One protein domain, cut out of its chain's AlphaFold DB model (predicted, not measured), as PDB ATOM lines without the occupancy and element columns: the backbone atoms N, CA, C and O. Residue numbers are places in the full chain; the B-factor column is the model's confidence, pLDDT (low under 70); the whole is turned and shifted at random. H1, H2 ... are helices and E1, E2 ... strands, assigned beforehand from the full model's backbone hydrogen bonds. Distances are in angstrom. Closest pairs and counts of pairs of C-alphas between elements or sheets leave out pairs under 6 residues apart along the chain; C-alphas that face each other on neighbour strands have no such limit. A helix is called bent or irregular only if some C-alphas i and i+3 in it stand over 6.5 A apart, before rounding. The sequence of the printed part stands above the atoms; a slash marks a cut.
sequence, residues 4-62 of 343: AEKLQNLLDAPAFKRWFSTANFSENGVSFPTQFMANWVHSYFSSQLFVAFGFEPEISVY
ATOM      1  N   ALA A   4     206.266 157.128 170.873       86.88
ATOM      2  CA  ALA A   4     205.906 156.511 169.597       86.88
ATOM      3  C   ALA A   4     204.955 155.314 169.772       86.88
ATOM      4  O   ALA A   4     203.925 155.252 169.108       86.88
ATOM      5  N   GLU A   5     205.251 154.402 170.704       86.06
ATOM      6  CA  GLU A   5     204.395 153.241 171.004       86.06
ATOM      7  C   GLU A   5     203.036 153.662 171.572       86.06
ATOM      8  O   GLU A   5     202.000 153.109 171.206       86.06
ATOM      9  N   LYS A   6     203.019 154.670 172.455       88.75
ATOM     10  CA  LYS A   6     201.771 155.231 172.989       88.75
ATOM     11  C   LYS A   6     200.929 155.843 171.873       88.75
ATOM     12  O   LYS A   6     199.734 155.579 171.799       88.75
ATOM     13  N   LEU A   7     201.549 156.616 170.984       87.94
ATOM     14  CA  LEU A   7     200.867 157.248 169.861       87.94
ATOM     15  C   LEU A   7     200.359 156.222 168.836       87.94
ATOM     16  O   LEU A   7     199.274 156.395 168.290       87.94
ATOM     17  N   GLN A   8     201.091 155.128 168.622       87.75
ATOM     18  CA  GLN A   8     200.654 154.021 167.773       87.75
ATOM     19  C   GLN A   8     199.430 153.288 168.338       87.75
ATOM     20  O   GLN A   8     198.623 152.797 167.559       87.75
ATOM     21  N   ASN A   9     199.262 153.248 169.662       87.25
ATOM     22  CA  ASN A   9     198.066 152.686 170.298       87.25
ATOM     23  C   ASN A   9     196.872 153.656 170.310       87.25
ATOM     24  O   ASN A   9     195.730 153.216 170.405       87.25
ATOM     25  N   LEU A  10     197.127 154.967 170.238       86.50
ATOM     26  CA  LEU A  10     196.091 156.007 170.182       86.50
ATOM     27  C   LEU A  10     195.546 156.234 168.765       86.50
ATOM     28  O   LEU A  10     194.446 156.763 168.610       86.50
ATOM     29  N   LEU A  11     196.325 155.880 167.744       83.62
ATOM     30  CA  LEU A  11     195.983 156.034 166.334       83.62
ATOM     31  C   LEU A  11     195.686 154.674 165.701       83.62
ATOM     32  O   LEU A  11     196.241 153.652 166.090       83.62
ATOM     33  N   ASP A  12     194.854 154.649 164.666       78.62
ATOM     34  CA  ASP A  12     194.741 153.472 163.814       78.62
ATOM     35  C   ASP A  12     196.061 153.243 163.050       78.62
ATOM     36  O   ASP A  12     196.752 154.183 162.636       78.62
ATOM     37  N   ALA A  13     196.430 151.972 162.847       72.94
ATOM     38  CA  ALA A  13     197.692 151.597 162.198       72.94
ATOM     39  C   ALA A  13     197.941 152.300 160.838       72.94
ATOM     40  O   ALA A  13     199.090 152.677 160.571       72.94
ATOM     41  N   PRO A  14     196.918 152.546 159.988       77.44
ATOM     42  CA  PRO A  14     197.069 153.345 158.775       77.44
ATOM     43  C   PRO A  14     197.448 154.809 159.039       77.44
ATOM     44  O   PRO A  14     198.344 155.323 158.366       77.44
ATOM     45  N   ALA A  15     196.817 155.485 160.004       73.69
ATOM     46  CA  ALA A  15     197.124 156.882 160.308       73.69
ATOM     47  C   ALA A  15     198.517 157.046 160.921       73.69
ATOM     48  O   ALA A  15     199.253 157.945 160.503       73.69
ATOM     49  N   PHE A  16     198.915 156.152 161.834       85.06
ATOM     50  CA  PHE A  16     200.262 156.183 162.409       85.06
ATOM     51  C   PHE A  16     201.326 156.012 161.317       85.06
ATOM     52  O   PHE A  16     202.240 156.827 161.186       85.06
ATOM     53  N   LYS A  17     201.159 155.008 160.446       81.81
ATOM     54  CA  LYS A  17     202.076 154.773 159.325       81.81
ATOM     55  C   LYS A  17     202.104 155.948 158.342       81.81
ATOM     56  O   LYS A  17     203.165 156.278 157.819       81.81
ATOM     57  N   ARG A  18     200.966 156.598 158.089       78.06
ATOM     58  CA  ARG A  18     200.866 157.720 157.147       78.06
ATOM     59  C   ARG A  18     201.579 158.976 157.638       78.06
ATOM     60  O   ARG A  18     202.260 159.625 156.852       78.06
ATOM     61  N   TRP A  19     201.415 159.322 158.910       84.25
ATOM     62  CA  TRP A  19     201.858 160.623 159.418       84.25
ATOM     63  C   TRP A  19     203.137 160.560 160.250       84.25
ATOM     64  O   TRP A  19     203.863 161.549 160.295       84.25
ATOM     65  N   PHE A  20     203.461 159.408 160.842       86.38
ATOM     66  CA  PHE A  20     204.566 159.273 161.796       86.38
ATOM     67  C   PHE A  20     205.663 158.286 161.364       86.38
ATOM     68  O   PHE A  20     206.675 158.175 162.047       86.38
ATOM     69  N   SER A  21     205.548 157.619 160.205       81.56
ATOM     70  CA  SER A  21     206.569 156.656 159.727       81.56
ATOM     71  C   SER A  21     207.941 157.261 159.430       81.56
ATOM     72  O   SER A  21     208.942 156.551 159.428       81.56
ATOM     73  N   THR A  22     207.992 158.564 159.158       81.00
ATOM     74  CA  THR A  22     209.232 159.311 158.887       81.00
ATOM     75  C   THR A  22     209.568 160.298 160.003       81.00
ATOM     76  O   THR A  22     210.456 161.137 159.829       81.00
ATOM     77  N   ALA A  23     208.848 160.221 161.124       86.31
ATOM     78  CA  ALA A  23     209.025 161.098 162.266       86.31
ATOM     79  C   ALA A  23     210.131 160.572 163.186       86.31
ATOM     80  O   ALA A  23     210.176 159.382 163.498       86.31
ATOM     81  N   ASN A  24     210.998 161.466 163.651       89.31
ATOM     82  CA  ASN A  24     211.978 161.143 164.681       89.31
ATOM     83  C   ASN A  24     211.426 161.588 166.033       89.31
ATOM     84  O   ASN A  24     211.216 162.783 166.258       89.31
ATOM     85  N   PHE A  25     211.195 160.623 166.918       90.38
ATOM     86  CA  PHE A  25     210.759 160.868 168.288       90.38
ATOM     87  C   PHE A  25     211.977 161.087 169.187       90.38
ATOM     88  O   PHE A  25     212.966 160.361 169.100       90.38
ATOM     89  N   SER A  26     211.887 162.087 170.052       87.56
ATOM     90  CA  SER A  26     212.863 162.400 171.094       87.56
ATOM     91  C   SER A  26     212.156 162.483 172.444       87.56
ATOM     92  O   SER A  26     210.934 162.358 172.509       87.56
ATOM     93  N   GLU A  27     212.901 162.714 173.522       84.00
ATOM     94  CA  GLU A  27     212.308 162.895 174.852       84.00
ATOM     95  C   GLU A  27     211.448 164.160 174.942       84.00
ATOM     96  O   GLU A  27     210.442 164.143 175.639       84.00
ATOM     97  N   ASN A  28     211.788 165.210 174.183       85.50
ATOM     98  CA  ASN A  28     211.160 166.536 174.277       85.50
ATOM     99  C   ASN A  28     210.176 166.840 173.138       85.50
ATOM    100  O   ASN A  28     209.491 167.863 173.158       85.50
ATOM    101  N   GLY A  29     210.092 165.969 172.131       90.50
ATOM    102  CA  GLY A  29     209.161 166.170 171.032       90.50
ATOM    103  C   GLY A  29     209.389 165.295 169.812       90.50
ATOM    104  O   GLY A  29     210.059 164.259 169.871       90.50
ATOM    105  N   VAL A  30     208.804 165.710 168.693       91.38
ATOM    106  CA  VAL A  30     208.771 164.957 167.441       91.38
ATOM    107  C   VAL A  30     209.199 165.841 166.275       91.38
ATOM    108  O   VAL A  30     208.754 166.977 166.130       91.38
ATOM    109  N   SER A  31     210.070 165.313 165.417       89.62
ATOM    110  CA  SER A  31     210.560 166.048 164.254       89.62
ATOM    111  C   SER A  31     210.214 165.363 162.935       89.62
ATOM    112  O   SER A  31     210.215 164.135 162.832       89.62
ATOM    113  N   PHE A  32     209.938 166.171 161.909       87.31
ATOM    114  CA  PHE A  32     209.448 165.732 160.598       87.31
ATOM    115  C   PHE A  32     210.388 166.138 159.453       87.31
ATOM    116  O   PHE A  32     211.163 167.081 159.602       87.31
ATOM    117  N   PRO A  33     210.317 165.479 158.280       78.31
ATOM    118  CA  PRO A  33     211.189 165.803 157.149       78.31
ATOM    119  C   PRO A  33     210.808 167.102 156.420       78.31
ATOM    120  O   PRO A  33     211.602 167.609 155.630       78.31
ATOM    121  N   THR A  34     209.595 167.634 156.626       79.19
ATOM    122  CA  THR A  34     209.118 168.861 155.965       79.19
ATOM    123  C   THR A  34     208.302 169.739 156.910       79.19
ATOM    124  O   THR A  34     207.600 169.235 157.788       79.19
ATOM    125  N   GLN A  35     208.323 171.056 156.668       79.94
ATOM    126  CA  GLN A  35     207.500 172.016 157.416       79.94
ATOM    127  C   GLN A  35     206.000 171.755 157.242       79.94
ATOM    128  O   GLN A  35     205.222 171.960 158.166       79.94
ATOM    129  N   PHE A  36     205.590 171.264 156.069       79.69
ATOM    130  CA  PHE A  36     204.204 170.877 155.823       79.69
ATOM    131  C   PHE A  36     203.748 169.779 156.789       79.69
ATOM    132  O   PHE A  36     202.711 169.932 157.425       79.69
ATOM    133  N   MET A  37     204.531 168.704 156.936       78.44
ATOM    134  CA  MET A  37     204.192 167.604 157.842       78.44
ATOM    135  C   MET A  37     204.154 168.057 159.301       78.44
ATOM    136  O   MET A  37     203.200 167.724 159.996       78.44
ATOM    137  N   ALA A  38     205.126 168.866 159.731       84.81
ATOM    138  CA  ALA A  38     205.138 169.461 161.066       84.81
ATOM    139  C   ALA A  38     203.858 170.275 161.339       84.81
ATOM    140  O   ALA A  38     203.150 170.017 162.312       84.81
ATOM    141  N   ASN A  39     203.500 171.192 160.433       80.31
ATOM    142  CA  ASN A  39     202.306 172.031 160.574       80.31
ATOM    143  C   ASN A  39     201.007 171.213 160.527       80.31
ATOM    144  O   ASN A  39     200.059 171.492 161.263       80.31
ATOM    145  N   TRP A  40     200.952 170.205 159.657       86.62
ATOM    146  CA  TRP A  40     199.791 169.333 159.524       86.62
ATOM    147  C   TRP A  40     199.585 168.509 160.793       86.62
ATOM    148  O   TRP A  40     198.498 168.498 161.361       86.62
ATOM    149  N   VAL A  41     200.640 167.872 161.294       86.31
ATOM    150  CA  VAL A  41     200.566 167.074 162.517       86.31
ATOM    151  C   VAL A  41     200.194 167.933 163.721       86.31
ATOM    152  O   VAL A  41     199.324 167.535 164.491       86.31
ATOM    153  N   HIS A  42     200.763 169.135 163.835       82.88
ATOM    154  CA  HIS A  42     200.365 170.093 164.864       82.88
ATOM    155  C   HIS A  42     198.861 170.412 164.804       82.88
ATOM    156  O   HIS A  42     198.193 170.469 165.829       82.88
ATOM    157  N   SER A  43     198.306 170.585 163.602       78.00
ATOM    158  CA  SER A  43     196.902 170.978 163.421       78.00
ATOM    159  C   SER A  43     195.902 169.842 163.669       78.00
ATOM    160  O   SER A  43     194.767 170.109 164.052       78.00
ATOM    161  N   TYR A  44     196.298 168.588 163.427       85.06
ATOM    162  CA  TYR A  44     195.371 167.447 163.413       85.06
ATOM    163  C   TYR A  44     195.627 166.394 164.497       85.06
ATOM    164  O   TYR A  44     194.744 165.578 164.749       85.06
ATOM    165  N   PHE A  45     196.802 166.395 165.131       86.62
ATOM    166  CA  PHE A  45     197.203 165.375 166.106       86.62
ATOM    167  C   PHE A  45     197.787 165.951 167.407       86.62
ATOM    168  O   PHE A  45     198.400 165.210 168.175       86.62
ATOM    169  N   SER A  46     197.617 167.251 167.679       83.75
ATOM    170  CA  SER A  46     198.132 167.902 168.897       83.75
ATOM    171  C   SER A  46     197.654 167.218 170.180       83.75
ATOM    172  O   SER A  46     198.465 166.928 171.055       83.75
ATOM    173  N   SER A  47     196.367 166.874 170.269       83.12
ATOM    174  CA  SER A  47     195.797 166.198 171.441       83.12
ATOM    175  C   SER A  47     196.390 164.805 171.658       83.12
ATOM    176  O   SER A  47     196.731 164.436 172.778       83.12
ATOM    177  N   GLN A  48     196.553 164.018 170.593       90.81
ATOM    178  CA  GLN A  48     197.132 162.675 170.668       90.81
ATOM    179  C   GLN A  48     198.620 162.734 171.022       90.81
ATOM    180  O   GLN A  48     199.104 161.902 171.787       90.81
ATOM    181  N   LEU A  49     199.332 163.738 170.511       86.62
ATOM    182  CA  LEU A  49     200.717 164.009 170.874       86.62
ATOM    183  C   LEU A  49     200.850 164.407 172.346       86.62
ATOM    184  O   LEU A  49     201.695 163.846 173.037       86.62
ATOM    185  N   PHE A  50     199.976 165.274 172.856       87.50
ATOM    186  CA  PHE A  50     199.953 165.624 174.275       87.50
ATOM    187  C   PHE A  50     199.738 164.391 175.161       87.50
ATOM    188  O   PHE A  50     200.465 164.186 176.128       87.50
ATOM    189  N   VAL A  51     198.794 163.514 174.807       87.69
ATOM    190  CA  VAL A  51     198.543 162.271 175.561       87.69
ATOM    191  C   VAL A  51     199.737 161.311 175.483       87.69
ATOM    192  O   VAL A  51     200.078 160.660 176.471       87.69
ATOM    193  N   ALA A  52     200.401 161.218 174.329       88.56
ATOM    194  CA  ALA A  52     201.552 160.338 174.147       88.56
ATOM    195  C   ALA A  52     202.795 160.806 174.930       88.56
ATOM    196  O   ALA A  52     203.490 159.977 175.527       88.56
ATOM    197  N   PHE A  53     203.065 162.114 174.947       87.31
ATOM    198  CA  PHE A  53     204.235 162.711 175.600       87.31
ATOM    199  C   PHE A  53     203.994 163.077 177.073       87.31
ATOM    200  O   PHE A  53     204.921 163.016 177.874       87.31
ATOM    201  N   GLY A  54     202.753 163.384 177.457       86.06
ATOM    202  CA  GLY A  54     202.384 163.877 178.790       86.06
ATOM    203  C   GLY A  54     202.562 165.391 178.976       86.06
ATOM    204  O   GLY A  54     202.351 165.894 180.075       86.06
ATOM    205  N   PHE A  55     202.956 166.104 177.921       89.19
ATOM    206  CA  PHE A  55     203.134 167.556 177.843       89.19
ATOM    207  C   PHE A  55     203.030 167.988 176.369       89.19
ATOM    208  O   PHE A  55     202.964 167.126 175.494       89.19
ATOM    209  N   GLU A  56     203.007 169.293 176.076       86.19
ATOM    210  CA  GLU A  56     203.034 169.797 174.692       86.19
ATOM    211  C   GLU A  56     204.423 169.581 174.064       86.19
ATOM    212  O   GLU A  56     205.376 170.257 174.460       86.19
ATOM    213  N   PRO A  57     204.576 168.640 173.111       89.12
ATOM    214  CA  PRO A  57     205.884 168.324 172.560       89.12
ATOM    215  C   PRO A  57     206.345 169.385 171.565       89.12
ATOM    216  O   PRO A  57     205.546 169.930 170.800       89.12
ATOM    217  N   GLU A  58     207.657 169.600 171.486       90.62
ATOM    218  CA  GLU A  58     208.230 170.417 170.419       90.62
ATOM    219  C   GLU A  58     208.014 169.728 169.062       90.62
ATOM    220  O   GLU A  58     208.394 168.569 168.867       90.62
ATOM    221  N   ILE A  59     207.405 170.444 168.112       88.62
ATOM    222  CA  ILE A  59     207.218 169.969 166.740       88.62
ATOM    223  C   ILE A  59     208.165 170.734 165.824       88.62
ATOM    224  O   ILE A  59     207.948 171.906 165.516       88.62
ATOM    225  N   SER A  60     209.212 170.055 165.363       87.25
ATOM    226  CA  SER A  60     210.274 170.669 164.566       87.25
ATOM    227  C   SER A  60     210.516 169.938 163.243       87.25
ATOM    228  O   SER A  60     209.935 168.892 162.946       87.25
ATOM    229  N   VAL A  61     211.362 170.515 162.391       84.50
ATOM    230  CA  VAL A  61     211.786 169.898 161.130       84.50
ATOM    231  C   VAL A  61     213.228 169.441 161.285       84.50
ATOM    232  O   VAL A  61     214.109 170.265 161.537       84.50
ATOM    233  N   TYR A  62     213.500 168.147 161.101       80.00
ATOM    234  CA  TYR A  62     214.884 167.682 161.069       80.00
ATOM    235  C   TYR A  62     215.476 167.906 159.679       80.00
ATOM    236  O   TYR A  62     214.851 167.645 158.648       80.00
TER     237      TYR A  62
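This is residues 4 to 62 of the 343 residues of an uncharacterized protein of bioreactor metagenome (UniProt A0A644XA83). A long, sharply kinked helix, H3, curves along one side of a small parallel pair of strands, E1 and E2, and its last part, residues 48 to 52, packs on the short helix H1. A second short helix, H2, sits near H1 and H3, and residues 24 to 25 pair briefly with E1. The printed part has 59 residues with three named helices and two named strands in the order H1, H2, E1, H3, E2; the sheet's order is E1, E2, parallel, and the class is mostly helix. The whole is compact and rounded, with a radius of gyration of the C-alphas of 10.1 A and spans of 25 by 24 by 18 A.

Begin at the sheet, where E1, residues 29 to 32, and E2, residues 58 to 61, are parallel neighbours at 21 degrees; N 30 and O 58 are within hydrogen-bond range at 2.9 A, as are N 60 and O 30 at 3.2 A. Residues 24 to 25 pair antiparallel with residues 30 to 31 of E1. Between the strands along the chain comes H3, residues 35 to 53; E1, H3 and E2 form a strand-helix-strand unit, two parallel neighbour strands with a helix between them, and its crossover is right-handed. The closest C-alphas of H3 and E2 are those of Gln 35 and Val 61, 6.1 A apart; those of H3 and E1 are Phe 32 and Ala 38, 5.7 A apart. Look near residue 47 for a kink of 86 degrees in H3; the helix is irregular, with C-alphas 44 and 47 8.1 A apart. With residues 48 to 52 alone, H3 touches H1, residues 4 to 10, about perpendicular at 78 degrees; the closest C-alphas are those of Lys 6 and Ala 52, 5.2 A apart. H2, residues 13 to 20, is close but not clearly touching H1, the closest C-alphas being those of Gln 8 and Phe 16, 5.8 A apart. It is also close but not clearly touching H3, with C-alphas 19 and 41 closest at 7.3 A. H1 is apart from both strands. Every O i to N i+4 pair is within hydrogen-bond range in H1 and H2, and 12 of 15 are in H3.

Find C-alpha 29 of E1 at (209.161, 166.170, 171.032); the strand runs 10.4 A to residue 32. From C-alpha 35 at (207.500, 172.016, 157.416), H3 covers 20.7 A to residue 53. E2 spans 10.0 A from residue 58 to C-alpha 61 at (211.786, 169.898, 161.130). H1 measures 9.8 A from residue 4 to 10, and H2 10.3 A from 13 to 20.

The two C-alphas farthest apart are those of Asn 9 and Gln 35, at 25.1 A. The printed part has no cut and no long link; the link from H2 to E1 is short, and the others are tight. The mean pLDDT of the printed part is 84.8, and no printed residue is under 70.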